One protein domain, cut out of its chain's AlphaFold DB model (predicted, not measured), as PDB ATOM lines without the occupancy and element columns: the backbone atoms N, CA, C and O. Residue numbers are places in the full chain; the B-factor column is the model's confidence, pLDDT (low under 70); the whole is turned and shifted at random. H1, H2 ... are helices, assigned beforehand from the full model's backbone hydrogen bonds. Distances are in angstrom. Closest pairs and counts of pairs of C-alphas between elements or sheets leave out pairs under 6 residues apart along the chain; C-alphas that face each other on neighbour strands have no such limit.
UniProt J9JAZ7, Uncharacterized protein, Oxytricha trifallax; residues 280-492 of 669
ATOM      1  N   THR A 280      15.410  54.138  42.594       85.25
ATOM      2  CA  THR A 280      14.513  54.581  41.507       85.25
ATOM      3  C   THR A 280      14.403  53.586  40.345       85.25
ATOM      4  O   THR A 280      13.307  53.228  39.929       85.25
ATOM      5  N   LYS A 281      15.531  53.064  39.834       85.44
ATOM      6  CA  LYS A 281      15.468  52.044  38.765       85.44
ATOM      7  C   LYS A 281      14.946  50.700  39.278       85.44
ATOM      8  O   LYS A 281      14.280  49.991  38.532       85.44
ATOM      9  N   ARG A 282      15.246  50.359  40.536       89.38
ATOM     10  CA  ARG A 282      14.775  49.127  41.188       89.38
ATOM     11  C   ARG A 282      13.248  49.152  41.299       89.38
ATOM     12  O   ARG A 282      12.602  48.222  40.829       89.38
ATOM     13  N   THR A 283      12.680  50.253  41.785       91.75
ATOM     14  CA  THR A 283      11.234  50.450  41.927       91.75
ATOM     15  C   THR A 283      10.515  50.504  40.588       91.75
ATOM     16  O   THR A 283       9.431  49.947  40.476       91.75
ATOM     17  N   HIS A 284      11.132  51.074  39.551       89.12
ATOM     18  CA  HIS A 284      10.580  51.058  38.196       89.12
ATOM     19  C   HIS A 284      10.490  49.640  37.595       89.12
ATOM     20  O   HIS A 284       9.483  49.249  36.997       89.12
ATOM     21  N   VAL A 285      11.547  48.835  37.761       87.25
ATOM     22  CA  VAL A 285      11.552  47.430  37.317       87.25
ATOM     23  C   VAL A 285      10.507  46.627  38.090       87.25
ATOM     24  O   VAL A 285       9.752  45.859  37.491       87.25
ATOM     25  N   GLN A 286      10.419  46.836  39.405       91.75
ATOM     26  CA  GLN A 286       9.414  46.201  40.256       91.75
ATOM     27  C   GLN A 286       7.986  46.581  39.858       91.75
ATOM     28  O   GLN A 286       7.165  45.688  39.662       91.75
ATOM     29  N   SER A 287       7.681  47.872  39.690       93.50
ATOM     30  CA  SER A 287       6.337  48.339  39.328       93.50
ATOM     31  C   SER A 287       5.895  47.758  37.985       93.50
ATOM     32  O   SER A 287       4.809  47.189  37.877       93.50
ATOM     33  N   THR A 288       6.775  47.794  36.983       89.44
ATOM     34  CA  THR A 288       6.513  47.224  35.656       89.44
ATOM     35  C   THR A 288       6.278  45.714  35.727       89.44
ATOM     36  O   THR A 288       5.386  45.192  35.053       89.44
ATOM     37  N   THR A 289       7.043  45.006  36.564       89.75
ATOM     38  CA  THR A 289       6.897  43.557  36.768       89.75
ATOM     39  C   THR A 289       5.577  43.221  37.462       89.75
ATOM     40  O   THR A 289       4.865  42.329  37.003       89.75
ATOM     41  N   LEU A 290       5.206  43.960  38.512       93.81
ATOM     42  CA  LEU A 290       3.935  43.797  39.225       93.81
ATOM     43  C   LEU A 290       2.743  43.978  38.283       93.81
ATOM     44  O   LEU A 290       1.887  43.096  38.212       93.81
ATOM     45  N   LEU A 291       2.726  45.068  37.509       91.81
ATOM     46  CA  LEU A 291       1.673  45.338  36.526       91.81
ATOM     47  C   LEU A 291       1.596  44.239  35.467       91.81
ATOM     48  O   LEU A 291       0.516  43.750  35.152       91.81
ATOM     49  N   SER A 292       2.747  43.811  34.956       86.81
ATOM     50  CA  SER A 292       2.848  42.758  33.947       86.81
ATOM     51  C   SER A 292       2.280  41.418  34.427       86.81
ATOM     52  O   SER A 292       1.451  40.820  33.741       86.81
ATOM     53  N   ARG A 293       2.695  40.956  35.617       90.38
ATOM     54  CA  ARG A 293       2.209  39.702  36.226       90.38
ATOM     55  C   ARG A 293       0.709  39.742  36.466       90.38
ATOM     56  O   ARG A 293       0.010  38.753  36.260       90.38
ATOM     57  N   PHE A 294       0.230  40.899  36.892       89.69
ATOM     58  CA  PHE A 294      -1.171  41.128  37.147       89.69
ATOM     59  C   PHE A 294      -2.017  41.121  35.858       89.69
ATOM     60  O   PHE A 294      -3.028  40.426  35.809       89.69
ATOM     61  N   PHE A 295      -1.597  41.811  34.794       88.25
ATOM     62  CA  PHE A 295      -2.324  41.791  33.519       88.25
ATOM     63  C   PHE A 295      -2.421  40.385  32.927       88.25
ATOM     64  O   PHE A 295      -3.505  39.967  32.528       88.25
ATOM     65  N   LEU A 296      -1.325  39.617  32.961       85.06
ATOM     66  CA  LEU A 296      -1.366  38.206  32.574       85.06
ATOM     67  C   LEU A 296      -2.379  37.397  33.383       85.06
ATOM     68  O   LEU A 296      -2.948  36.430  32.884       85.06
ATOM     69  N   TYR A 297      -2.535  37.735  34.660       89.75
ATOM     70  CA  TYR A 297      -3.447  37.031  35.536       89.75
ATOM     71  C   TYR A 297      -4.913  37.346  35.213       89.75
ATOM     72  O   TYR A 297      -5.709  36.412  35.156       89.75
ATOM     73  N   ILE A 298      -5.276  38.605  34.932       90.81
ATOM     74  CA  ILE A 298      -6.644  38.939  34.482       90.81
ATOM     75  C   ILE A 298      -6.983  38.198  33.186       90.81
ATOM     76  O   ILE A 298      -8.085  37.679  33.043       90.81
ATOM     77  N   ASP A 299      -6.019  38.107  32.270       84.94
ATOM     78  CA  ASP A 299      -6.186  37.417  30.989       84.94
ATOM     79  C   ASP A 299      -6.092  35.882  31.122       84.94
ATOM     80  O   ASP A 299      -6.186  35.152  30.130       84.94
ATOM     81  N   SER A 300      -5.885  35.361  32.337       84.75
ATOM     82  CA  SER A 300      -5.757  33.927  32.569       84.75
ATOM     83  C   SER A 300      -7.101  33.207  32.512       84.75
ATOM     84  O   SER A 300      -8.149  33.738  32.880       84.75
ATOM     85  N   TRP A 301      -7.052  31.937  32.113       82.56
ATOM     86  CA  TRP A 301      -8.225  31.071  32.056       82.56
ATOM     87  C   TRP A 301      -8.914  30.921  33.421       82.56
ATOM     88  O   TRP A 301     -10.140  30.974  33.472       82.56
ATOM     89  N   GLU A 302      -8.160  30.782  34.529       86.62
ATOM     90  CA  GLU A 302      -8.743  30.759  35.885       86.62
ATOM     91  C   GLU A 302      -9.557  32.012  36.130       86.62
ATOM     92  O   GLU A 302     -10.700  31.891  36.560       86.62
ATOM     93  N   PHE A 303      -8.999  33.192  35.863       92.50
ATOM     94  CA  PHE A 303      -9.697  34.432  36.155       92.50
ATOM     95  C   PHE A 303     -10.935  34.588  35.271       92.50
ATOM     96  O   PHE A 303     -12.031  34.746  35.800       92.50
ATOM     97  N   VAL A 304     -10.789  34.458  33.949       90.12
ATOM     98  CA  VAL A 304     -11.894  34.636  32.992       90.12
ATOM     99  C   VAL A 304     -13.042  33.665  33.275       90.12
ATOM    100  O   VAL A 304     -14.187  34.098  33.386       90.12
ATOM    101  N   ASN A 305     -12.757  32.375  33.475       88.88
ATOM    102  CA  ASN A 305     -13.813  31.383  33.692       88.88
ATOM    103  C   ASN A 305     -14.364  31.378  35.111       88.88
ATOM    104  O   ASN A 305     -15.550  31.124  35.307       88.88
ATOM    105  N   THR A 306     -13.524  31.631  36.116       93.19
ATOM    106  CA  THR A 306     -14.015  31.685  37.495       93.19
ATOM    107  C   THR A 306     -14.853  32.935  37.692       93.19
ATOM    108  O   THR A 306     -15.888  32.855  38.341       93.19
ATOM    109  N   MET A 307     -14.457  34.077  37.134       95.88
ATOM    110  CA  MET A 307     -15.150  35.346  37.357       95.88
ATOM    111  C   MET A 307     -16.272  35.628  36.347       95.88
ATOM    112  O   MET A 307     -17.053  36.545  36.588       95.88
ATOM    113  N   ASP A 308     -16.373  34.852  35.259       94.94
ATOM    114  CA  ASP A 308     -17.354  35.038  34.172       94.94
ATOM    115  C   ASP A 308     -17.390  36.492  33.650       94.94
ATOM    116  O   ASP A 308     -18.438  37.128  33.464       94.94
ATOM    117  N   VAL A 309     -16.187  37.058  33.494       90.88
ATOM    118  CA  VAL A 309     -15.980  38.449  33.080       90.88
ATOM    119  C   VAL A 309     -16.180  38.553  31.576       90.88
ATOM    120  O   VAL A 309     -15.573  37.828  30.789       90.88
ATOM    121  N   GLU A 310     -17.037  39.485  31.171       91.06
ATOM    122  CA  GLU A 310     -17.238  39.802  29.763       91.06
ATOM    123  C   GLU A 310     -15.957  40.375  29.167       91.06
ATOM    124  O   GLU A 310     -15.272  41.177  29.803       91.06
ATOM    125  N   ASN A 311     -15.643  39.992  27.927       88.81
ATOM    126  CA  ASN A 311     -14.484  40.508  27.204       88.81
ATOM    127  C   ASN A 311     -14.729  41.952  26.727       88.81
ATOM    128  O   ASN A 311     -14.824  42.236  25.533       88.81
ATOM    129  N   ASP A 312     -14.881  42.857  27.688       93.94
ATOM    130  CA  ASP A 312     -15.086  44.280  27.505       93.94
ATOM    131  C   ASP A 312     -13.853  45.030  28.006       93.94
ATOM    132  O   ASP A 312     -13.422  44.894  29.154       93.94
ATOM    133  N   PHE A 313     -13.287  45.861  27.132       91.00
ATOM    134  CA  PHE A 313     -12.075  46.614  27.434       91.00
ATOM    135  C   PHE A 313     -12.225  47.510  28.674       91.00
ATOM    136  O   PHE A 313     -11.280  47.623  29.453       91.00
ATOM    137  N   HIS A 314     -13.388  48.138  28.882       91.19
ATOM    138  CA  HIS A 314     -13.605  49.024  30.027       91.19
ATOM    139  C   HIS A 314     -13.719  48.242  31.335       91.19
ATOM    140  O   HIS A 314     -13.185  48.697  32.343       91.19
ATOM    141  N   ILE A 315     -14.348  47.063  31.307       93.75
ATOM    142  CA  ILE A 315     -14.446  46.183  32.478       93.75
ATOM    143  C   ILE A 315     -13.060  45.664  32.861       93.75
ATOM    144  O   ILE A 315     -12.628  45.861  33.995       93.75
ATOM    145  N   ASN A 316     -12.313  45.093  31.910       92.50
ATOM    146  CA  ASN A 316     -10.952  44.602  32.157       92.50
ATOM    147  C   ASN A 316     -10.028  45.715  32.667       92.50
ATOM    148  O   ASN A 316      -9.236  45.511  33.588       92.50
ATOM    149  N   HIS A 317     -10.167  46.923  32.116       91.12
ATOM    150  CA  HIS A 317      -9.406  48.076  32.573       91.12
ATOM    151  C   HIS A 317      -9.786  48.516  33.994       91.12
ATOM    152  O   HIS A 317      -8.897  48.794  34.791       91.12
ATOM    153  N   SER A 318     -11.071  48.534  34.353       93.06
ATOM    154  CA  SER A 318     -11.491  48.860  35.722       93.06
ATOM    155  C   SER A 318     -11.100  47.790  36.739       93.06
ATOM    156  O   SER A 318     -10.716  48.121  37.861       93.06
ATOM    157  N   ILE A 319     -11.137  46.508  36.354       95.06
ATOM    158  CA  ILE A 319     -10.570  45.423  37.164       95.06
ATOM    159  C   ILE A 319      -9.095  45.725  37.420       95.06
ATOM    160  O   ILE A 319      -8.642  45.658  38.563       95.06
ATOM    161  N   ALA A 320      -8.361  46.132  36.381       93.50
ATOM    162  CA  ALA A 320      -6.977  46.548  36.514       93.50
ATOM    163  C   ALA A 320      -6.772  47.739  37.450       93.50
ATOM    164  O   ALA A 320      -5.933  47.667  38.350       93.50
ATOM    165  N   ASN A 321      -7.607  48.768  37.341       92.44
ATOM    166  CA  ASN A 321      -7.565  49.927  38.229       92.44
ATOM    167  C   ASN A 321      -7.766  49.524  39.694       92.44
ATOM    168  O   ASN A 321      -7.037  50.000  40.563       92.44
ATOM    169  N   MET A 322      -8.697  48.607  39.970       94.50
ATOM    170  CA  MET A 322      -8.977  48.159  41.333       94.50
ATOM    171  C   MET A 322      -7.814  47.360  41.942       94.50
ATOM    172  O   MET A 322      -7.471  47.557  43.103       94.50
ATOM    173  N   HIS A 323      -7.135  46.511  41.170       95.38
ATOM    174  CA  HIS A 323      -5.951  45.793  41.661       95.38
ATOM    175  C   HIS A 323      -4.775  46.725  41.948       95.38
ATOM    176  O   HIS A 323      -4.132  46.607  42.994       95.38
ATOM    177  N   VAL A 324      -4.512  47.673  41.041       94.38
ATOM    178  CA  VAL A 324      -3.467  48.684  41.243       94.38
ATOM    179  C   VAL A 324      -3.801  49.542  42.460       94.38
ATOM    180  O   VAL A 324      -2.918  49.799  43.271       94.38
ATOM    181  N   TYR A 325      -5.071  49.917  42.642       94.56
ATOM    182  CA  TYR A 325      -5.539  50.610  43.839       94.56
ATOM    183  C   TYR A 325      -5.273  49.800  45.113       94.56
ATOM    184  O   TYR A 325      -4.698  50.325  46.063       94.56
ATOM    185  N   LEU A 326      -5.646  48.520  45.149       95.69
ATOM    186  CA  LEU A 326      -5.441  47.673  46.325       95.69
ATOM    187  C   LEU A 326      -3.953  47.557  46.698       95.69
ATOM    188  O   LEU A 326      -3.593  47.668  47.872       95.69
ATOM    189  N   LEU A 327      -3.080  47.395  45.701       96.00
ATOM    190  CA  LEU A 327      -1.633  47.373  45.903       96.00
ATOM    191  C   LEU A 327      -1.094  48.740  46.353       96.00
ATOM    192  O   LEU A 327      -0.278  48.808  47.272       96.00
ATOM    193  N   TYR A 328      -1.583  49.828  45.754       93.88
ATOM    194  CA  TYR A 328      -1.266  51.201  46.148       93.88
ATOM    195  C   TYR A 328      -1.602  51.448  47.625       93.88
ATOM    196  O   TYR A 328      -0.775  51.991  48.360       93.88
ATOM    197  N   GLN A 329      -2.774  50.995  48.081       93.38
ATOM    198  CA  GLN A 329      -3.168  51.110  49.485       93.38
ATOM    199  C   GLN A 329      -2.251  50.304  50.391       93.38
ATOM    200  O   GLN A 329      -1.818  50.809  51.421       93.38
ATOM    201  N   ARG A 330      -1.881  49.083  49.996       95.62
ATOM    202  CA  ARG A 330      -0.956  48.300  50.814       95.62
ATOM    203  C   ARG A 330       0.424  48.955  50.915       95.62
ATOM    204  O   ARG A 330       1.020  48.963  51.986       95.62
ATOM    205  N   LEU A 331       0.922  49.556  49.835       95.12
ATOM    206  CA  LEU A 331       2.188  50.298  49.853       95.12
ATOM    207  C   LEU A 331       2.133  51.549  50.743       95.12
ATOM    208  O   LEU A 331       3.150  51.924  51.325       95.12
ATOM    209  N   ARG A 332       0.959  52.171  50.892       91.38
ATOM    210  CA  ARG A 332       0.741  53.309  51.798       91.38
ATOM    211  C   ARG A 332       0.927  52.933  53.269       91.38
ATOM    212  O   ARG A 332       1.472  53.738  54.025       91.38
ATOM    213  N   ASP A 333       0.553  51.718  53.666       92.25
ATOM    214  CA  ASP A 333       0.773  51.227  55.034       92.25
ATOM    215  C   ASP A 333       2.270  51.182  55.393       92.25
ATOM    216  O   ASP A 333       2.642  51.317  56.556       92.25
ATOM    217  N   PHE A 334       3.142  51.063  54.387       94.50
ATOM    218  CA  PHE A 334       4.597  51.085  54.529       94.50
ATOM    219  C   PHE A 334       5.195  52.483  54.321       94.50
ATOM    220  O   PHE A 334       6.327  52.603  53.860       94.50
ATOM    221  N   SER A 335       4.458  53.546  54.660       85.38
ATOM    222  CA  SER A 335       4.887  54.943  54.458       85.38
ATOM    223  C   SER A 335       6.238  55.309  55.095       85.38
ATOM    224  O   SER A 335       6.892  56.239  54.632       85.38
ATOM    225  N   GLU A 336       6.685  54.577  56.119       87.25
ATOM    226  CA  GLU A 336       8.004  54.766  56.743       87.25
ATOM    227  C   GLU A 336       9.150  54.185  55.889       87.25
ATOM    228  O   GLU A 336      10.309  54.575  56.031       87.25
ATOM    229  N   ASN A 337       8.843  53.280  54.953       92.12
ATOM    230  CA  ASN A 337       9.808  52.711  54.026       92.12
ATOM    231  C   ASN A 337       9.904  53.566  52.751       92.12
ATOM    232  O   ASN A 337       9.011  53.582  51.901       92.12
ATOM    233  N   LYS A 338      11.057  54.221  52.575       91.00
ATOM    234  CA  LYS A 338      11.362  55.044  51.395       91.00
ATOM    235  C   LYS A 338      11.170  54.301  50.064       91.00
ATOM    236  O   LYS A 338      10.724  54.914  49.097       91.00
ATOM    237  N   TYR A 339      11.504  53.011  49.997       91.44
ATOM    238  CA  TYR A 339      11.335  52.215  48.780       91.44
ATOM    239  C   TYR A 339       9.868  51.898  48.505       91.44
ATOM    240  O   TYR A 339       9.462  51.934  47.349       91.44
ATOM    241  N   ALA A 340       9.062  51.653  49.541       93.88
ATOM    242  CA  ALA A 340       7.626  51.446  49.374       93.88
ATOM    243  C   ALA A 340       6.944  52.697  48.812       93.88
ATOM    244  O   ALA A 340       6.149  52.599  47.878       93.88
ATOM    245  N   PHE A 341       7.323  53.874  49.318       91.12
ATOM    246  CA  PHE A 341       6.867  55.153  48.781       91.12
ATOM    247  C   PHE A 341       7.252  55.323  47.303       91.12
ATOM    248  O   PHE A 341       6.395  55.606  46.473       91.12
ATOM    249  N   GLN A 342       8.522  55.098  46.951       92.00
ATOM    250  CA  GLN A 342       8.979  55.196  45.558       92.00
ATOM    251  C   GLN A 342       8.274  54.190  44.640       92.00
ATOM    252  O   GLN A 342       7.833  54.561  43.557       92.00
ATOM    253  N   LEU A 343       8.127  52.936  45.078       94.00
ATOM    254  CA  LEU A 343       7.425  51.890  44.334       94.00
ATOM    255  C   LEU A 343       5.966  52.261  44.083       94.00
ATOM    256  O   LEU A 343       5.446  52.011  43.002       94.00
ATOM    257  N   ARG A 344       5.316  52.883  45.065       92.44
ATOM    258  CA  ARG A 344       3.942  53.358  44.943       92.44
ATOM    259  C   ARG A 344       3.801  54.449  43.884       92.44
ATOM    260  O   ARG A 344       2.894  54.358  43.062       92.44
ATOM    261  N   GLU A 345       4.678  55.452  43.892       89.69
ATOM    262  CA  GLU A 345       4.653  56.522  42.884       89.69
ATOM    263  C   GLU A 345       4.938  55.964  41.482       89.69
ATOM    264  O   GLU A 345       4.177  56.224  40.554       89.69
ATOM    265  N   GLU A 346       5.949  55.100  41.347       91.12
ATOM    266  CA  GLU A 346       6.276  54.421  40.085       91.12
ATOM    267  C   GLU A 346       5.143  53.509  39.599       91.12
ATOM    268  O   GLU A 346       4.950  53.360  38.397       91.12
ATOM    269  N   LEU A 347       4.379  52.882  40.500       91.44
ATOM    270  CA  LEU A 347       3.223  52.061  40.138       91.44
ATOM    271  C   LEU A 347       2.104  52.916  39.533       91.44
ATOM    272  O   LEU A 347       1.521  52.529  38.522       91.44
ATOM    273  N   VAL A 348       1.830  54.082  40.124       87.56
ATOM    274  CA  VAL A 348       0.835  55.032  39.605       87.56
ATOM    275  C   VAL A 348       1.304  55.662  38.295       87.56
ATOM    276  O   VAL A 348       0.510  55.789  37.368       87.56
ATOM    277  N   GLU A 349       2.586  56.015  38.182       86.81
ATOM    278  CA  GLU A 349       3.154  56.577  36.954       86.81
ATOM    279  C   GLU A 349       3.196  55.543  35.819       86.81
ATOM    280  O   GLU A 349       2.744  55.816  34.705       86.81
ATOM    281  N   ALA A 350       3.667  54.321  36.089       81.69
ATOM    282  CA  ALA A 350       3.669  53.238  35.106       81.69
ATOM    283  C   ALA A 350       2.240  52.907  34.656       81.69
ATOM    284  O   ALA A 350       1.979  52.678  33.470       81.69
ATOM    285  N   TYR A 351       1.291  52.970  35.587       84.12
ATOM    286  CA  TYR A 351      -0.126  52.838  35.315       84.12
ATOM    287  C   TYR A 351      -0.777  54.220  35.112       84.12
ATOM    288  O   TYR A 351      -1.725  54.601  35.797       84.12
ATOM    289  N   ASN A 352      -0.294  54.950  34.095       69.31
ATOM    290  CA  ASN A 352      -0.715  56.297  33.648       69.31
ATOM    291  C   ASN A 352      -2.241  56.526  33.469       69.31
ATOM    292  O   ASN A 352      -2.673  57.609  33.075       69.31
ATOM    293  N   ARG A 353      -3.072  55.503  33.683       58.53
ATOM    294  CA  ARG A 353      -4.520  55.486  33.451       58.53
ATOM    295  C   ARG A 353      -5.366  55.271  34.700       58.53
ATOM    296  O   ARG A 353      -6.583  55.185  34.562       58.53
ATOM    297  N   LEU A 354      -4.780  55.226  35.896       59.41
ATOM    298  CA  LEU A 354      -5.588  55.325  37.109       59.41
ATOM    299  C   LEU A 354      -6.357  56.649  37.060       59.41
ATOM    300  O   LEU A 354      -5.776  57.734  37.147       59.41
ATOM    301  N   THR A 355      -7.677  56.584  36.880       64.62
ATOM    302  CA  THR A 355      -8.467  57.804  36.957       64.62
ATOM    303  C   THR A 355      -8.465  58.236  38.420       64.62
ATOM    304  O   THR A 355      -8.915  57.512  39.305       64.62
ATOM    305  N   ASN A 356      -7.981  59.451  38.701       71.31
ATOM    306  CA  ASN A 356      -8.038  60.060  40.041       71.31
ATOM    307  C   ASN A 356      -9.455  60.050  40.648       71.31
ATOM    308  O   ASN A 356      -9.635  60.375  41.819       71.31
ATOM    309  N   VAL A 357     -10.481  59.789  39.837       71.38
ATOM    310  CA  VAL A 357     -11.874  59.672  40.255       71.38
ATOM    311  C   VAL A 357     -12.151  58.301  40.878       71.38
ATOM    312  O   VAL A 357     -12.715  58.255  41.965       71.38
ATOM    313  N   GLU A 358     -11.707  57.205  40.261       79.88
ATOM    314  CA  GLU A 358     -11.904  55.853  40.804       79.88
ATOM    315  C   GLU A 358     -11.157  55.650  42.120       79.88
ATOM    316  O   GLU A 358     -11.759  55.180  43.082       79.88
ATOM    317  N   ILE A 359      -9.901  56.113  42.214       83.25
ATOM    318  CA  ILE A 359      -9.134  56.074  43.474       83.25
ATOM    319  C   ILE A 359      -9.908  56.766  44.596       83.25
ATOM    320  O   ILE A 359     -10.006  56.227  45.692       83.25
ATOM    321  N   ARG A 360     -10.501  57.935  44.319       83.25
ATOM    322  CA  ARG A 360     -11.278  58.678  45.319       83.25
ATOM    323  C   ARG A 360     -12.513  57.914  45.777       83.25
ATOM    324  O   ARG A 360     -12.812  57.943  46.965       83.25
ATOM    325  N   ASN A 361     -13.212  57.230  44.873       85.94
ATOM    326  CA  ASN A 361     -14.370  56.411  45.237       85.94
ATOM    327  C   ASN A 361     -13.952  55.211  46.097       85.94
ATOM    328  O   ASN A 361     -14.605  54.912  47.097       85.94
ATOM    329  N   PHE A 362     -12.845  54.559  45.736       91.12
ATOM    330  CA  PHE A 362     -12.306  53.435  46.493       91.12
ATOM    331  C   PHE A 362     -11.801  53.869  47.874       91.12
ATOM    332  O   PHE A 362     -12.183  53.264  48.872       91.12
ATOM    333  N   ASP A 363     -11.049  54.971  47.962       90.19
ATOM    334  CA  ASP A 363     -10.636  55.567  49.238       90.19
ATOM    335  C   ASP A 363     -11.835  55.936  50.091       90.19
ATOM    336  O   ASP A 363     -11.834  55.710  51.303       90.19
ATOM    337  N   PHE A 364     -12.872  56.481  49.453       88.56
ATOM    338  CA  PHE A 364     -14.059  56.857  50.181       88.56
ATOM    339  C   PHE A 364     -14.715  55.643  50.841       88.56
ATOM    340  O   PHE A 364     -15.044  55.698  52.021       88.56
ATOM    341  N   HIS A 365     -14.841  54.536  50.113       92.38
ATOM    342  CA  HIS A 365     -15.405  53.297  50.633       92.38
ATOM    343  C   HIS A 365     -14.511  52.631  51.695       92.38
ATOM    344  O   HIS A 365     -14.969  52.354  52.798       92.38
ATOM    345  N   PHE A 366     -13.235  52.379  51.402       92.44
ATOM    346  CA  PHE A 366     -12.395  51.550  52.275       92.44
ATOM    347  C   PHE A 366     -11.782  52.296  53.465       92.44
ATOM    348  O   PHE A 366     -11.341  51.642  54.409       92.44
ATOM    349  N   TYR A 367     -11.716  53.633  53.424       89.88
ATOM    350  CA  TYR A 367     -10.968  54.411  54.419       89.88
ATOM    351  C   TYR A 367     -11.672  55.649  54.956       89.88
ATOM    352  O   TYR A 367     -11.268  56.125  56.013       89.88
ATOM    353  N   ILE A 368     -12.668  56.205  54.264       87.75
ATOM    354  CA  ILE A 368     -13.287  57.472  54.680       87.75
ATOM    355  C   ILE A 368     -14.645  57.226  55.325       87.75
ATOM    356  O   ILE A 368     -14.855  57.620  56.467       87.75
ATOM    357  N   ASN A 369     -15.573  56.583  54.623       89.50
ATOM    358  CA  ASN A 369     -16.929  56.373  55.106       89.50
ATOM    359  C   ASN A 369     -16.938  55.469  56.341       89.50
ATOM    360  O   ASN A 369     -16.469  54.338  56.290       89.50
ATOM    361  N   SER A 370     -17.491  55.961  57.447       89.12
ATOM    362  CA  SER A 370     -17.466  55.240  58.721       89.12
ATOM    363  C   SER A 370     -18.128  53.864  58.642       89.12
ATOM    364  O   SER A 370     -17.546  52.895  59.117       89.12
ATOM    365  N   LYS A 371     -19.292  53.746  57.986       90.56
ATOM    366  CA  LYS A 371     -20.016  52.471  57.882       90.56
ATOM    367  C   LYS A 371     -19.248  51.433  57.070       90.56
ATOM    368  O   LYS A 371     -19.168  50.288  57.503       90.56
ATOM    369  N   SER A 372     -18.686  51.805  55.918       92.38
ATOM    370  CA  SER A 372     -17.910  50.862  55.104       92.38
ATOM    371  C   SER A 372     -16.491  50.632  55.628       92.38
ATOM    372  O   SER A 372     -15.912  49.584  55.370       92.38
ATOM    373  N   VAL A 373     -15.935  51.541  56.429       92.25
ATOM    374  CA  VAL A 373     -14.707  51.268  57.194       92.25
ATOM    375  C   VAL A 373     -14.968  50.214  58.275       92.25
ATOM    376  O   VAL A 373     -14.182  49.274  58.403       92.25
ATOM    377  N   ASP A 374     -16.077  50.335  59.010       94.00
ATOM    378  CA  ASP A 374     -16.471  49.375  60.049       94.00
ATOM    379  C   ASP A 374     -16.891  48.022  59.438       94.00
ATOM    380  O   ASP A 374     -16.567  46.957  59.969       94.00
ATOM    381  N   ASN A 375     -17.579  48.051  58.293       95.12
ATOM    382  CA  ASN A 375     -17.982  46.875  57.530       95.12
ATOM    383  C   ASN A 375     -17.730  47.080  56.023       95.12
ATOM    384  O   ASN A 375     -18.618  47.580  55.330       95.12
ATOM    385  N   PRO A 376     -16.588  46.628  55.471       95.19
ATOM    386  CA  PRO A 376     -16.261  46.833  54.056       95.19
ATOM    387  C   PRO A 376     -17.154  46.086  53.067       95.19
ATOM    388  O   PRO A 376     -17.024  46.281  51.865       95.19
ATOM    389  N   HIS A 377     -18.073  45.233  53.529       95.88
ATOM    390  CA  HIS A 377     -19.126  44.729  52.654       95.88
ATOM    391  C   HIS A 377     -20.182  45.795  52.362       95.88
ATOM    392  O   HIS A 377     -20.838  45.694  51.332       95.88
ATOM    393  N   TYR A 378     -20.341  46.819  53.209       94.44
ATOM    394  CA  TYR A 378     -21.394  47.829  53.095       94.44
ATOM    395  C   TYR A 378     -21.328  48.595  51.766       94.44
ATOM    396  O   TYR A 378     -20.396  49.348  51.505       94.44
ATOM    397  N   LYS A 379     -22.343  48.391  50.926       92.75
ATOM    398  CA  LYS A 379     -22.490  48.837  49.531       92.75
ATOM    399  C   LYS A 379     -21.371  48.417  48.565       92.75
ATOM    400  O   LYS A 379     -21.242  48.986  47.481       92.75
ATOM    401  N   LEU A 380     -20.569  47.405  48.889       95.31
ATOM    402  CA  LEU A 380     -19.490  46.959  48.001       95.31
ATOM    403  C   LEU A 380     -20.003  46.490  46.625       95.31
ATOM    404  O   LEU A 380     -19.356  46.740  45.611       95.31
ATOM    405  N   ASP A 381     -21.196  45.892  46.564       95.56
ATOM    406  CA  ASP A 381     -21.890  45.544  45.315       95.56
ATOM    407  C   ASP A 381     -22.119  46.772  44.422       95.56
ATOM    408  O   ASP A 381     -21.800  46.745  43.235       95.56
ATOM    409  N   ALA A 382     -22.609  47.874  44.998       93.06
ATOM    410  CA  ALA A 382     -22.887  49.111  44.277       93.06
ATOM    411  C   ALA A 382     -21.602  49.768  43.761       93.06
ATOM    412  O   ALA A 382     -21.569  50.306  42.648       93.06
ATOM    413  N   LEU A 383     -20.531  49.701  44.561       93.31
ATOM    414  CA  LEU A 383     -19.216  50.183  44.164       93.31
ATOM    415  C   LEU A 383     -18.724  49.409  42.940       93.31
ATOM    416  O   LEU A 383     -18.434  50.031  41.927       93.31
ATOM    417  N   ILE A 384     -18.701  48.074  42.996       95.94
ATOM    418  CA  ILE A 384     -18.224  47.233  41.887       95.94
ATOM    419  C   ILE A 384     -19.115  47.346  40.648       95.94
ATOM    420  O   ILE A 384     -18.611  47.440  39.529       95.94
ATOM    421  N   TRP A 385     -20.432  47.386  40.819       95.00
ATOM    422  CA  TRP A 385     -21.368  47.570  39.715       95.00
ATOM    423  C   TRP A 385     -21.107  48.870  38.937       95.00
ATOM    424  O   TRP A 385     -21.044  48.854  37.705       95.00
ATOM    425  N   SER A 386     -20.885  49.976  39.653       91.31
ATOM    426  CA  SER A 386     -20.664  51.292  39.043       91.31
ATOM    427  C   SER A 386     -19.226  51.510  38.557       91.31
ATOM    428  O   SER A 386     -19.030  52.071  37.484       91.31
ATOM    429  N   SER A 387     -18.207  51.069  39.301       91.25
ATOM    430  CA  SER A 387     -16.801  51.336  38.965       91.25
ATOM    431  C   SER A 387     -16.178  50.297  38.033       91.25
ATOM    432  O   SER A 387     -15.320  50.649  37.219       91.25
ATOM    433  N   VAL A 388     -16.586  49.028  38.151       93.81
ATOM    434  CA  VAL A 388     -16.009  47.910  37.391       93.81
ATOM    435  C   VAL A 388     -16.860  47.573  36.188       93.81
ATOM    436  O   VAL A 388     -16.356  47.562  35.068       93.81
ATOM    437  N   TYR A 389     -18.150  47.334  36.402       95.44
ATOM    438  CA  TYR A 389     -19.038  46.940  35.312       95.44
ATOM    439  C   TYR A 389     -19.603  48.118  34.520       95.44
ATOM    440  O   TYR A 389     -20.171  47.890  33.454       95.44
ATOM    441  N   HIS A 390     -19.442  49.359  34.996       91.88
ATOM    442  CA  HIS A 390     -20.033  50.557  34.377       91.88
ATOM    443  C   HIS A 390     -21.521  50.356  34.071       91.88
ATOM    444  O   HIS A 390     -21.993  50.720  32.997       91.88
ATOM    445  N   GLU A 391     -22.226  49.676  34.980       91.75
ATOM    446  CA  GLU A 391     -23.664  49.397  34.890       91.75
ATOM    447  C   GLU A 391     -24.090  48.502  33.710       91.75
ATOM    448  O   GLU A 391     -25.279  48.308  33.472       91.75
ATOM    449  N   LYS A 392     -23.135  47.890  32.996       94.00
ATOM    450  CA  LYS A 392     -23.406  47.008  31.844       94.00
ATOM    451  C   LYS A 392     -24.064  45.683  32.226       94.00
ATOM    452  O   LYS A 392     -24.659  45.029  31.375       94.00
ATOM    453  N   VAL A 393     -23.961  45.293  33.494       95.12
ATOM    454  CA  VAL A 393     -24.595  44.091  34.054       95.12
ATOM    455  C   VAL A 393     -25.582  44.491  35.155       95.12
ATOM    456  O   VAL A 393     -25.390  45.534  35.784       95.12
ATOM    457  N   PRO A 394     -26.614  43.681  35.456       95.31
ATOM    458  CA  PRO A 394     -27.516  43.962  36.571       95.31
ATOM    459  C   PRO A 394     -26.762  44.033  37.909       95.31
ATOM    460  O   PRO A 394     -25.928  43.167  38.192       95.31
ATOM    461  N   ARG A 395     -27.084  45.022  38.758       93.81
ATOM    462  CA  ARG A 395     -26.422  45.240  40.062       93.81
ATOM    463  C   ARG A 395     -26.418  43.993  40.944       93.81
ATOM    464  O   ARG A 395     -25.397  43.657  41.526       93.81
ATOM    465  N   TYR A 396     -27.547  43.293  41.008       95.94
ATOM    466  CA  TYR A 396     -27.724  42.099  41.841       95.94
ATOM    467  C   TYR A 396     -27.430  40.790  41.094       95.94
ATOM    468  O   TYR A 396     -27.890  39.716  41.488       95.94
ATOM    469  N   SER A 397     -26.681  40.869  39.989       97.06
ATOM    470  CA  SER A 397     -26.200  39.686  39.282       97.06
ATOM    471  C   SER A 397     -25.122  38.959  40.084       97.06
ATOM    472  O   SER A 397     -24.375  39.547  40.868       97.06
ATOM    473  N   ASP A 398     -25.010  37.657  39.838       97.75
ATOM    474  CA  ASP A 398     -24.001  36.809  40.469       97.75
ATOM    475  C   ASP A 398     -22.566  37.301  40.197       97.75
ATOM    476  O   ASP A 398     -21.724  37.295  41.094       97.75
ATOM    477  N   LYS A 399     -22.328  37.851  38.995       97.56
ATOM    478  CA  LYS A 399     -21.054  38.452  38.572       97.56
ATOM    479  C   LYS A 399     -20.603  39.583  39.501       97.56
ATOM    480  O   LYS A 399     -19.457  39.593  39.948       97.56
ATOM    481  N   VAL A 400     -21.508  40.511  39.832       97.56
ATOM    482  CA  VAL A 400     -21.201  41.658  40.705       97.56
ATOM    483  C   VAL A 400     -20.860  41.184  42.111       97.56
ATOM    484  O   VAL A 400     -19.835  41.594  42.654       97.56
ATOM    485  N   TYR A 401     -21.662  40.283  42.686       98.06
ATOM    486  CA  TYR A 401     -21.394  39.746  44.021       98.06
ATOM    487  C   TYR A 401     -20.073  38.978  44.079       98.06
ATOM    488  O   TYR A 401     -19.276  39.167  44.998       98.06
ATOM    489  N   LYS A 402     -19.801  38.149  43.073       98.25
ATOM    490  CA  LYS A 402     -18.560  37.383  42.999       98.25
ATOM    491  C   LYS A 402     -17.337  38.293  42.902       98.25
ATOM    492  O   LYS A 402     -16.360  38.084  43.618       98.25
ATOM    493  N   MET A 403     -17.402  39.329  42.063       98.25
ATOM    494  CA  MET A 403     -16.332  40.315  41.893       98.25
ATOM    495  C   MET A 403     -16.137  41.200  43.136       98.25
ATOM    496  O   MET A 403     -15.005  41.491  43.518       98.25
ATOM    497  N   ALA A 404     -17.220  41.582  43.815       98.00
ATOM    498  CA  ALA A 404     -17.165  42.286  45.094       98.00
ATOM    499  C   ALA A 404     -16.452  41.464  46.171       98.00
ATOM    500  O   ALA A 404     -15.490  41.946  46.772       98.00
ATOM    501  N   GLU A 405     -16.843  40.204  46.364       98.19
ATOM    502  CA  GLU A 405     -16.174  39.342  47.340       98.19
ATOM    503  C   GLU A 405     -14.720  39.061  46.928       98.19
ATOM    504  O   GLU A 405     -13.841  39.050  47.785       98.19
ATOM    505  N   TYR A 406     -14.427  38.917  45.631       98.12
ATOM    506  CA  TYR A 406     -13.056  38.790  45.129       98.12
ATOM    507  C   TYR A 406     -12.170  39.958  45.577       98.12
ATOM    508  O   TYR A 406     -11.096  39.730  46.140       98.12
ATOM    509  N   PHE A 407     -12.613  41.202  45.380       97.88
ATOM    510  CA  PHE A 407     -11.834  42.370  45.790       97.88
ATOM    511  C   PHE A 407     -11.734  42.510  47.304       97.88
ATOM    512  O   PHE A 407     -10.667  42.865  47.801       97.88
ATOM    513  N   TYR A 408     -12.792  42.177  48.044       97.50
ATOM    514  CA  TYR A 408     -12.745  42.162  49.502       97.50
ATOM    515  C   TYR A 408     -11.728  41.141  50.037       97.50
ATOM    516  O   TYR A 408     -10.894  41.472  50.880       97.50
ATOM    517  N   GLN A 409     -11.726  39.917  49.503       97.94
ATOM    518  CA  GLN A 409     -10.759  38.888  49.895       97.94
ATOM    519  C   GLN A 409      -9.320  39.300  49.554       97.94
ATOM    520  O   GLN A 409      -8.408  39.053  50.342       97.94
ATOM    521  N   HIS A 410      -9.104  39.983  48.426       97.62
ATOM    522  CA  HIS A 410      -7.785  40.518  48.075       97.62
ATOM    523  C   HIS A 410      -7.371  41.707  48.939       97.62
ATOM    524  O   HIS A 410      -6.207  41.797  49.316       97.62
ATOM    525  N   TYR A 411      -8.307  42.575  49.318       96.50
ATOM    526  CA  TYR A 411      -8.065  43.634  50.294       96.50
ATOM    527  C   TYR A 411      -7.576  43.059  51.631       96.50
ATOM    528  O   TYR A 411      -6.573  43.524  52.172       96.50
ATOM    529  N   LEU A 412      -8.222  42.001  52.135       96.69
ATOM    530  CA  LEU A 412      -7.781  41.309  53.348       96.69
ATOM    531  C   LEU A 412      -6.433  40.607  53.161       96.69
ATOM    532  O   LEU A 412      -5.548  40.747  54.002       96.69
ATOM    533  N   TYR A 413      -6.254  39.880  52.058       97.81
ATOM    534  CA  TYR A 413      -5.011  39.167  51.764       97.81
ATOM    535  C   TYR A 413      -3.813  40.117  51.678       97.81
ATOM    536  O   TYR A 413      -2.789  39.864  52.307       97.81
ATOM    537  N   LEU A 414      -3.937  41.247  50.982       97.12
ATOM    538  CA  LEU A 414      -2.839  42.205  50.850       97.12
ATOM    539  C   LEU A 414      -2.419  42.799  52.196       97.12
ATOM    540  O   LEU A 414      -1.227  43.014  52.401       97.12
ATOM    541  N   LYS A 415      -3.344  42.984  53.149       96.19
ATOM    542  CA  LYS A 415      -2.996  43.396  54.522       96.19
ATOM    543  C   LYS A 415      -2.100  42.390  55.248       96.19
ATOM    544  O   LYS A 415      -1.372  42.785  56.154       96.19
ATOM    545  N   THR A 416      -2.139  41.114  54.858       97.50
ATOM    546  CA  THR A 416      -1.275  40.070  55.435       97.50
ATOM    547  C   THR A 416       0.131  40.056  54.842       97.50
ATOM    548  O   THR A 416       1.042  39.537  55.478       97.50
ATOM    549  N   LEU A 417       0.328  40.642  53.656       97.81
ATOM    550  CA  LEU A 417       1.622  40.632  52.979       97.81
ATOM    551  C   LEU A 417       2.601  41.592  53.635       97.81
ATOM    552  O   LEU A 417       2.258  42.744  53.911       97.81
ATOM    553  N   SER A 418       3.834  41.145  53.835       97.50
ATOM    554  CA  SER A 418       4.935  42.020  54.221       97.50
ATOM    555  C   SER A 418       5.374  42.896  53.040       97.50
ATOM    556  O   SER A 418       5.018  42.649  51.885       97.50
ATOM    557  N   PHE A 419       6.174  43.931  53.311       96.50
ATOM    558  CA  PHE A 419       6.793  44.685  52.222       96.50
ATOM    559  C   PHE A 419       7.739  43.801  51.397       96.50
ATOM    560  O   PHE A 419       7.787  43.962  50.185       96.50
ATOM    561  N   GLU A 420       8.427  42.839  52.024       96.44
ATOM    562  CA  GLU A 420       9.337  41.907  51.343       96.44
ATOM    563  C   GLU A 420       8.600  41.037  50.311       96.44
ATOM    564  O   GLU A 420       9.089  40.854  49.196       96.44
ATOM    565  N   ASP A 421       7.390  40.568  50.633       97.06
ATOM    566  CA  ASP A 421       6.557  39.804  49.693       97.06
ATOM    567  C   ASP A 421       6.218  40.635  48.446       97.06
ATOM    568  O   ASP A 421       6.302  40.153  47.313       97.06
ATOM    569  N   ILE A 422       5.878  41.914  48.639       96.69
ATOM    570  CA  ILE A 422       5.592  42.849  47.542       96.69
ATOM    571  C   ILE A 422       6.869  43.178  46.767       96.69
ATOM    572  O   ILE A 422       6.850  43.214  45.536       96.69
ATOM    573  N   GLU A 423       7.985  43.368  47.471       94.38
ATOM    574  CA  GLU A 423       9.296  43.665  46.898       94.38
ATOM    575  C   GLU A 423       9.744  42.561  45.929       94.38
ATOM    576  O   GLU A 423      10.221  42.853  44.826       94.38
ATOM    577  N   LYS A 424       9.507  41.302  46.315       95.06
ATOM    578  CA  LYS A 424       9.759  40.087  45.524       95.06
ATOM    579  C   LYS A 424       8.663  39.779  44.500       95.06
ATOM    580  O   LYS A 424       8.733  38.760  43.809       95.06
ATOM    581  N   CYS A 425       7.652  40.640  44.376       95.69
ATOM    582  CA  CYS A 425       6.495  40.446  43.500       95.69
ATOM    583  C   CYS A 425       5.771  39.105  43.739       95.69
ATOM    584  O   CYS A 425       5.242  38.504  42.795       95.69
ATOM    585  N   ASN A 426       5.771  38.627  44.985       95.38
ATOM    586  CA  ASN A 426       5.161  37.375  45.414       95.38
ATOM    587  C   ASN A 426       3.721  37.619  45.889       95.38
ATOM    588  O   ASN A 426       3.399  37.529  47.072       95.38
ATOM    589  N   ILE A 427       2.856  37.997  44.946       96.19
ATOM    590  CA  ILE A 427       1.447  38.295  45.214       96.19
ATOM    591  C   ILE A 427       0.579  37.269  44.495       96.19
ATOM    592  O   ILE A 427       0.640  37.139  43.271       96.19
ATOM    593  N   ASP A 428      -0.249  36.557  45.256       95.00
ATOM    594  CA  ASP A 428      -1.182  35.579  44.712       95.00
ATOM    595  C   ASP A 428      -2.603  36.153  44.549       95.00
ATOM    596  O   ASP A 428      -3.374  36.215  45.514       95.00
ATOM    597  N   TRP A 429      -2.949  36.465  43.297       94.81
ATOM    598  CA  TRP A 429      -4.234  37.020  42.856       94.81
ATOM    599  C   TRP A 429      -5.378  35.997  42.653       94.81
ATOM    600  O   TRP A 429      -6.389  36.326  42.046       94.81
ATOM    601  N   SER A 430      -5.246  34.749  43.122       93.88
ATOM    602  CA  SER A 430      -6.193  33.650  42.826       93.88
ATOM    603  C   SER A 430      -7.686  33.991  42.969       93.88
ATOM    604  O   SER A 430      -8.147  34.431  44.025       93.88
ATOM    605  N   ALA A 431      -8.479  33.636  41.958       94.69
ATOM    606  CA  ALA A 431      -9.927  33.829  41.939       94.69
ATOM    607  C   ALA A 431     -10.622  32.852  42.897       94.69
ATOM    608  O   ALA A 431     -11.674  33.154  43.456       94.69
ATOM    609  N   TYR A 432      -9.980  31.718  43.181       95.12
ATOM    610  CA  TYR A 432     -10.448  30.727  44.151       95.12
ATOM    611  C   TYR A 432     -10.425  31.201  45.613       95.12
ATOM    612  O   TYR A 432     -10.877  30.467  46.490       95.12
ATOM    613  N   ARG A 433      -9.941  32.418  45.908       95.75
ATOM    614  CA  ARG A 433     -10.126  33.036  47.234       95.75
ATOM    615  C   ARG A 433     -11.588  33.363  47.527       95.75
ATOM    616  O   ARG A 433     -11.938  33.539  48.692       95.75
ATOM    617  N   VAL A 434     -12.430  33.455  46.496       97.31
ATOM    618  CA  VAL A 434     -13.859  33.714  46.659       97.31
ATOM    619  C   VAL A 434     -14.530  32.489  47.306       97.31
ATOM    620  O   VAL A 434     -14.544  31.413  46.703       97.31
ATOM    621  N   PRO A 435     -15.088  32.610  48.523       97.25
ATOM    622  CA  PRO A 435     -15.788  31.518  49.194       97.25
ATOM    623  C   PRO A 435     -17.091  31.185  48.467       97.25
ATOM    624  O   PRO A 435     -17.743  32.083  47.958       97.25
ATOM    625  N   LEU A 436     -17.545  29.927  48.495       97.25
ATOM    626  CA  LEU A 436     -18.777  29.500  47.802       97.25
ATOM    627  C   LEU A 436     -20.041  30.269  48.229       97.25
ATOM    628  O   LEU A 436     -20.965  30.407  47.437       97.25
ATOM    629  N   ASN A 437     -20.077  30.792  49.458       97.62
ATOM    630  CA  ASN A 437     -21.192  31.577  49.992       97.62
ATOM    631  C   ASN A 437     -20.999  33.100  49.848       97.62
ATOM    632  O   ASN A 437     -21.498  33.866  50.675       97.62
ATOM    633  N   TYR A 438     -20.262  33.554  48.826       97.88
ATOM    634  CA  TYR A 438     -20.000  34.980  48.580       97.88
ATOM    635  C   TYR A 438     -21.282  35.820  48.512       97.88
ATOM    636  O   TYR A 438     -21.335  36.915  49.073       97.88
ATOM    637  N   LYS A 439     -22.336  35.288  47.882       97.94
ATOM    638  CA  LYS A 439     -23.615  35.984  47.721       97.94
ATOM    639  C   LYS A 439     -24.281  36.266  49.065       97.94
ATOM    640  O   LYS A 439     -24.641  37.408  49.327       97.94
ATOM    641  N   ASP A 440     -24.372  35.265  49.937       97.88
ATOM    642  CA  ASP A 440     -25.011  35.408  51.251       97.88
ATOM    643  C   ASP A 440     -24.275  36.419  52.132       97.88
ATOM    644  O   ASP A 440     -24.902  37.179  52.867       97.88
ATOM    645  N   ARG A 441     -22.938  36.463  52.044       97.44
ATOM    646  CA  ARG A 441     -22.114  37.427  52.791       97.44
ATOM    647  C   ARG A 441     -22.421  38.864  52.389       97.44
ATOM    648  O   ARG A 441     -22.627  39.701  53.265       97.44
ATOM    649  N   ILE A 442     -22.489  39.131  51.084       96.62
ATOM    650  CA  ILE A 442     -22.782  40.475  50.582       96.62
ATOM    651  C   ILE A 442     -24.242  40.836  50.834       96.62
ATOM    652  O   ILE A 442     -24.501  41.915  51.349       96.62
ATOM    653  N   VAL A 443     -25.187  39.933  50.558       97.06
ATOM    654  CA  VAL A 443     -26.628  40.163  50.778       97.06
ATOM    655  C   VAL A 443     -26.948  40.410  52.253       97.06
ATOM    656  O   VAL A 443     -27.803  41.231  52.568       97.06
ATOM    657  N   LYS A 444     -26.236  39.754  53.177       96.62
ATOM    658  CA  LYS A 444     -26.387  39.999  54.617       96.62
ATOM    659  C   LYS A 444     -26.010  41.430  55.012       96.62
ATOM    660  O   LYS A 444     -26.613  41.973  55.932       96.62
ATOM    661  N   ALA A 445     -25.006  42.017  54.361       94.50
ATOM    662  CA  ALA A 445     -24.597  43.398  54.603       94.50
ATOM    663  C   ALA A 445     -25.434  44.403  53.792       94.50
ATOM    664  O   ALA A 445     -25.747  45.477  54.298       94.50
ATOM    665  N   ASN A 446     -25.805  44.034  52.562       92.56
ATOM    666  CA  ASN A 446     -26.545  44.849  51.603       92.56
ATOM    667  C   ASN A 446     -27.717  44.042  51.037       92.56
ATOM    668  O   ASN A 446     -27.589  43.421  49.972       92.56
ATOM    669  N   PRO A 447     -28.864  44.034  51.731       94.31
ATOM    670  CA  PRO A 447     -30.079  43.462  51.181       94.31
ATOM    671  C   PRO A 447     -30.387  44.091  49.811       94.31
ATOM    672  O   PRO A 447     -30.179  45.298  49.639       94.31
ATOM    673  N   PRO A 448     -30.853  43.307  48.820       94.38
ATOM    674  CA  PRO A 448     -31.331  43.860  47.563       94.38
ATOM    675  C   PRO A 448     -32.423  44.888  47.844       94.38
ATOM    676  O   PRO A 448     -33.337  44.622  48.624       94.38
ATOM    677  N   MET A 449     -32.312  46.051  47.216       91.38
ATOM    678  CA  MET A 449     -33.337  47.077  47.319       91.38
ATOM    679  C   MET A 449     -34.584  46.632  46.564       91.38
ATOM    680  O   MET A 449     -34.495  45.891  45.578       91.38
ATOM    681  N   SER A 450     -35.737  47.116  47.014       92.81
ATOM    682  CA  SER A 450     -36.959  47.022  46.219       92.81
ATOM    683  C   SER A 450     -36.783  47.732  44.872       92.81
ATOM    684  O   SER A 450     -35.937  48.616  44.722       92.81
ATOM    685  N   GLU A 451     -37.587  47.356  43.879       89.81
ATOM    686  CA  GLU A 451     -37.545  47.978  42.550       89.81
ATOM    687  C   GLU A 451     -37.778  49.496  42.635       89.81
ATOM    688  O   GLU A 451     -37.041  50.261  42.023       89.81
ATOM    689  N   GLU A 452     -38.700  49.947  43.493       91.19
ATOM    690  CA  GLU A 452     -38.954  51.374  43.722       91.19
ATOM    691  C   GLU A 452     -37.767  52.109  44.361       91.19
ATOM    692  O   GLU A 452     -37.452  53.236  43.979       91.19
ATOM    693  N   GLU A 453     -37.110  51.510  45.358       86.88
ATOM    694  CA  GLU A 453     -35.910  52.086  45.979       86.88
ATOM    695  C   GLU A 453     -34.752  52.136  44.988       86.88
ATOM    696  O   GLU A 453     -34.052  53.148  44.907       86.88
ATOM    697  N   PHE A 454     -34.586  51.075  44.194       87.56
ATOM    698  CA  PHE A 454     -33.591  51.026  43.138       87.56
ATOM    699  C   PHE A 454     -33.865  52.089  42.076       87.56
ATOM    700  O   PHE A 454     -32.942  52.808  41.710       87.56
ATOM    701  N   GLU A 455     -35.109  52.272  41.628       85.75
ATOM    702  CA  GLU A 455     -35.478  53.337  40.692       85.75
ATOM    703  C   GLU A 455     -35.286  54.733  41.292       85.75
ATOM    704  O   GLU A 455     -34.809  55.630  40.597       85.75
ATOM    705  N   LYS A 456     -35.606  54.939  42.576       84.25
ATOM    706  CA  LYS A 456     -35.351  56.207  43.283       84.25
ATOM    707  C   LYS A 456     -33.856  56.505  43.377       84.25
ATOM    708  O   LYS A 456     -33.446  57.643  43.136       84.25
ATOM    709  N   GLU A 457     -33.031  55.506  43.687       80.44
ATOM    710  CA  GLU A 457     -31.569  55.636  43.708       80.44
ATOM    711  C   GLU A 457     -31.027  55.894  42.296       80.44
ATOM    712  O   GLU A 457     -30.267  56.844  42.076       80.44
ATOM    713  N   PHE A 458     -31.487  55.111  41.322       79.62
ATOM    714  CA  PHE A 458     -31.110  55.209  39.918       79.62
ATOM    715  C   PHE A 458     -31.489  56.565  39.323       79.62
ATOM    716  O   PHE A 458     -30.705  57.139  38.565       79.62
ATOM    717  N   ASN A 459     -32.647  57.121  39.693       81.06
ATOM    718  CA  ASN A 459     -33.167  58.407  39.222       81.06
ATOM    719  C   ASN A 459     -32.793  59.608  40.094       81.06
ATOM    720  O   ASN A 459     -33.152  60.734  39.752       81.06
ATOM    721  N   SER A 460     -32.014  59.405  41.156       72.81
ATOM    722  CA  SER A 460     -31.676  60.462  42.105       72.81
ATOM    723  C   SER A 460     -31.056  61.696  41.417       72.81
ATOM    724  O   SER A 460     -30.124  61.556  40.619       72.81
ATOM    725  N   PRO A 461     -31.491  62.931  41.740       62.56
ATOM    726  CA  PRO A 461     -30.869  64.156  41.219       62.56
ATOM    727  C   PRO A 461     -29.427  64.329  41.719       62.56
ATOM    728  O   PRO A 461     -28.652  65.092  41.153       62.56
ATOM    729  N   TYR A 462     -29.047  63.574  42.752       57.81
ATOM    730  CA  TYR A 462     -27.702  63.523  43.314       57.81
ATOM    731  C   TYR A 462     -26.725  62.656  42.509       57.81
ATOM    732  O   TYR A 462     -25.614  62.392  42.977       57.81
ATOM    733  N   LYS A 463     -27.121  62.234  41.301       56.50
ATOM    734  CA  LYS A 463     -26.269  61.577  40.311       56.50
ATOM    735  C   LYS A 463     -25.015  62.414  40.049       56.50
ATOM    736  O   LYS A 463     -25.020  63.363  39.265       56.50
ATOM    737  N   ILE A 464     -23.886  62.003  40.621       53.97
ATOM    738  CA  ILE A 464     -22.604  62.303  39.991       53.97
ATOM    739  C   ILE A 464     -22.647  61.508  38.686       53.97
ATOM    740  O   ILE A 464     -22.718  60.287  38.741       53.97
ATOM    741  N   LYS A 465     -22.656  62.191  37.531       47.34
ATOM    742  CA  LYS A 465     -22.884  61.657  36.162       47.34
ATOM    743  C   LYS A 465     -22.053  60.421  35.739       47.34
ATOM    744  O   LYS A 465     -22.128  60.027  34.583       47.34
ATOM    745  N   LYS A 466     -21.227  59.850  36.616       51.09
ATOM    746  CA  LYS A 466     -20.396  58.675  36.358       51.09
ATOM    747  C   LYS A 466     -20.558  57.505  37.338       51.09
ATOM    748  O   LYS A 466     -20.030  56.458  37.005       51.09
ATOM    749  N   TYR A 467     -21.214  57.641  38.502       47.81
ATOM    750  CA  TYR A 467     -21.288  56.533  39.475       47.81
ATOM    751  C   TYR A 467     -22.577  56.576  40.318       47.81
ATOM    752  O   TYR A 467     -22.808  57.551  41.033       47.81
ATOM    753  N   HIS A 468     -23.371  55.497  40.309       53.00
ATOM    754  CA  HIS A 468     -24.545  55.288  41.186       53.00
ATOM    755  C   HIS A 468     -24.197  54.951  42.648       53.00
ATOM    756  O   HIS A 468     -24.978  54.348  43.374       53.00
ATOM    757  N   TYR A 469     -23.013  55.343  43.108       59.94
ATOM    758  CA  TYR A 469     -22.531  55.038  44.444       59.94
ATOM    759  C   TYR A 469     -22.809  56.212  45.387       59.94
ATOM    760  O   TYR A 469     -22.050  57.182  45.418       59.94
ATOM    761  N   ASN A 470     -23.926  56.168  46.119       64.19
ATOM    762  CA  ASN A 470     -24.353  57.278  46.971       64.19
ATOM    763  C   ASN A 470     -24.520  56.855  48.436       64.19
ATOM    764  O   ASN A 470     -25.307  55.963  48.738       64.19
ATOM    765  N   PHE A 471     -23.830  57.529  49.361       62.84
ATOM    766  CA  PHE A 471     -23.941  57.309  50.815       62.84
ATOM    767  C   PHE A 471     -24.971  58.229  51.493       62.84
ATOM    768  O   PHE A 471     -24.790  58.672  52.623       62.84
ATOM    769  N   ARG A 472     -26.016  58.624  50.757       65.75
ATOM    770  CA  ARG A 472     -26.971  59.667  51.174       65.75
ATOM    771  C   ARG A 472     -28.289  59.114  51.723       65.75
ATOM    772  O   ARG A 472     -29.297  59.804  51.616       65.75
ATOM    773  N   GLN A 473     -28.324  57.902  52.277       72.75
ATOM    774  CA  GLN A 473     -29.513  57.487  53.027       72.75
ATOM    775  C   GLN A 473     -29.539  58.227  54.369       72.75
ATOM    776  O   GLN A 473     -28.489  58.463  54.970       72.75
ATOM    777  N   ASP A 474     -30.722  58.600  54.855       75.69
ATOM    778  CA  ASP A 474     -30.858  59.370  56.101       75.69
ATOM    779  C   ASP A 474     -30.225  58.645  57.303       75.69
ATOM    780  O   ASP A 474     -29.627  59.269  58.177       75.69
ATOM    781  N   GLU A 475     -30.230  57.310  57.287       74.69
ATOM    782  CA  GLU A 475     -29.570  56.465  58.286       74.69
ATOM    783  C   GLU A 475     -28.033  56.564  58.278       74.69
ATOM    784  O   GLU A 475     -27.360  56.169  59.234       74.69
ATOM    785  N   GLU A 476     -27.434  56.998  57.169       71.75
ATOM    786  CA  GLU A 476     -25.988  57.216  57.025       71.75
ATOM    787  C   GLU A 476     -25.575  58.612  57.477       71.75
ATOM    788  O   GLU A 476     -24.436  58.809  57.898       71.75
ATOM    789  N   LEU A 477     -26.513  59.558  57.447       77.00
ATOM    790  CA  LEU A 477     -26.309  60.961  57.793       77.00
ATOM    791  C   LEU A 477     -26.508  61.245  59.288       77.00
ATOM    792  O   LEU A 477     -26.723  62.394  59.674       77.00
ATOM    793  N   ASN A 478     -26.417  60.221  60.138       86.00
ATOM    794  CA  ASN A 478     -26.407  60.442  61.577       86.00
ATOM    795  C   ASN A 478     -25.113  61.166  62.005       86.00
ATOM    796  O   ASN A 478     -24.057  61.047  61.377       86.00
ATOM    797  N   GLU A 479     -25.206  61.954  63.073       79.19
ATOM    798  CA  GLU A 479     -24.120  62.834  63.516       79.19
ATOM    799  C   GLU A 479     -22.833  62.061  63.844       79.19
ATOM    800  O   GLU A 479     -21.735  62.489  63.487       79.19
ATOM    801  N   GLU A 480     -22.962  60.879  64.451       85.56
ATOM    802  CA  GLU A 480     -21.824  60.034  64.807       85.56
ATOM    803  C   GLU A 480     -21.060  59.539  63.568       85.56
ATOM    804  O   GLU A 480     -19.830  59.636  63.515       85.56
ATOM    805  N   ASN A 481     -21.769  59.051  62.546       81.56
ATOM    806  CA  ASN A 481     -21.167  58.596  61.296       81.56
ATOM    807  C   ASN A 481     -20.543  59.752  60.531       81.56
ATOM    808  O   ASN A 481     -19.445  59.598  59.998       81.56
ATOM    809  N   LEU A 482     -21.188  60.919  60.507       78.56
ATOM    810  CA  LEU A 482     -20.616  62.115  59.897       78.56
ATOM    811  C   LEU A 482     -19.326  62.535  60.607       78.56
ATOM    812  O   LEU A 482     -18.333  62.817  59.936       78.56
ATOM    813  N   ARG A 483     -19.296  62.498  61.946       74.81
ATOM    814  CA  ARG A 483     -18.095  62.799  62.735       74.81
ATOM    815  C   ARG A 483     -16.976  61.794  62.464       74.81
ATOM    816  O   ARG A 483     -15.859  62.209  62.162       74.81
ATOM    817  N   LYS A 484     -17.261  60.488  62.503       82.19
ATOM    818  CA  LYS A 484     -16.286  59.429  62.174       82.19
ATOM    819  C   LYS A 484     -15.767  59.567  60.742       82.19
ATOM    820  O   LYS A 484     -14.561  59.567  60.522       82.19
ATOM    821  N   THR A 485     -16.667  59.769  59.782       79.75
ATOM    822  CA  THR A 485     -16.331  59.959  58.365       79.75
ATOM    823  C   THR A 485     -15.459  61.194  58.159       79.75
ATOM    824  O   THR A 485     -14.483  61.152  57.414       79.75
ATOM    825  N   PHE A 486     -15.756  62.289  58.859       79.00
ATOM    826  CA  PHE A 486     -14.943  63.500  58.844       79.00
ATOM    827  C   PHE A 486     -13.543  63.261  59.420       79.00
ATOM    828  O   PHE A 486     -12.553  63.631  58.791       79.00
ATOM    829  N   VAL A 487     -13.437  62.594  60.574       78.44
ATOM    830  CA  VAL A 487     -12.144  62.242  61.184       78.44
ATOM    831  C   VAL A 487     -11.324  61.359  60.244       78.44
ATOM    832  O   VAL A 487     -10.136  61.619  60.032       78.44
ATOM    833  N   ASN A 488     -11.950  60.361  59.626       81.81
ATOM    834  CA  ASN A 488     -11.322  59.486  58.645       81.81
ATOM    835  C   ASN A 488     -10.862  60.253  57.395       81.81
ATOM    836  O   ASN A 488      -9.739  60.063  56.929       81.81
ATOM    837  N   LEU A 489     -11.684  61.178  56.887       79.75
ATOM    838  CA  LEU A 489     -11.343  62.058  55.768       79.75
ATOM    839  C   LEU A 489     -10.116  62.921  56.086       79.75
ATOM    840  O   LEU A 489      -9.163  62.962  55.304       79.75
ATOM    841  N   CYS A 490     -10.126  63.588  57.244       77.19
ATOM    842  CA  CYS A 490      -9.007  64.388  57.735       77.19
ATOM    843  C   CYS A 490      -7.743  63.544  57.887       77.19
ATOM    844  O   CYS A 490      -6.672  63.970  57.465       77.19
ATOM    845  N   THR A 491      -7.873  62.335  58.428       78.12
ATOM    846  CA  THR A 491      -6.762  61.393  58.599       78.12
ATOM    847  C   THR A 491      -6.187  60.978  57.247       78.12
ATOM    848  O   THR A 491      -4.984  61.106  57.020       78.12
ATOM    849  N   SER A 492      -7.035  60.557  56.304       79.62
ATOM    850  CA  SER A 492      -6.595  60.137  54.973       79.62
ATOM    851  C   SER A 492      -5.884  61.272  54.231       79.62
ATOM    852  O   SER A 492      -4.790  61.096  53.691       79.62
TER     853      SER A 492
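AT A GLANCE: This is residues 280 to 492 of the 669 residues of an uncharacterized protein of Oxytricha trifallax (UniProt J9JAZ7). Two long helices, H3 and H8, run side by side through the middle of a body of crossed helices; H4 folds back along H3 and H1 crosses over this pair at one end, while H7 and H10 pack across H8 toward the other end. H5 packs along H7, H12 caps the ends of H5 and H6, and H11 lies far out at the end opposite H1, touching no helix. The printed part has 213 residues, with twelve named helices, H1 to H12 in chain order, and no named strand; the class is all helix. It is compact, with a radius of gyration of the C-alphas of 17.4 A, and spans 54 by 41 by 31 A.

HOW THE PARTS SIT: H3, residues 313 to 333, touches H8, residues 398 to 416, at a shallow tilt of 24 degrees, the same way; their closest C-alphas, Leu 326 and Tyr 411, are 6.2 A apart. H3 forms a helical hairpin with H4, residues 338 to 350, at 13 degrees; the closest C-alphas are Leu 331 and Ala 340, 5.6 A. H1, residues 280 to 298, touches H4 at a steep tilt of 55 degrees, closest at C-alphas 283 and 343, 4.7 A. H7, residues 380 to 387, touches H8 about perpendicular at 76 degrees, closest at C-alphas 381 and 404, 5.7 A. H10, residues 438 to 445, touches H8 at 85 degrees, closest at C-alphas 401 and 439, 5.7 A. H2, residues 301 to 307, only just touches H8, with 3 pairs of C-alphas within 8 A; the closest, 307 and 399, are 6.8 A apart. H5, residues 356 to 368, touches H7 at 9 degrees, opposite ways, closest at C-alphas 358 and 387, 6.9 A. H12, residues 479 to 492, touches H6, residues 370 to 374, closest at C-alphas 485 and 370, 4.9 A. H9, residues 419 to 423, is close but not clearly touching H1. H11, residues 451 to 458, touches no helix. Every O i to N i+4 pair is within hydrogen-bond range except in H5, 8 of 9, and H8, 14 of 15.

IN THESE COORDINATES: H1 begins at C-alpha 280 (14.513, 54.581, 41.507) and H12 ends at C-alpha 492 (-6.595, 60.137, 54.973). H3 is 30.8 A long, H8 27.4 A, H1 27.2 A and H12 19.7 A.

THE WHOLE: The C-alphas of Lys 281 and Glu 452 are farthest apart, 54.7 A. The printed part has no cut. The links H9 to H10 and H11 to H12 are long. Residues 352 to 355 and 461 to 472 are under pLDDT 70.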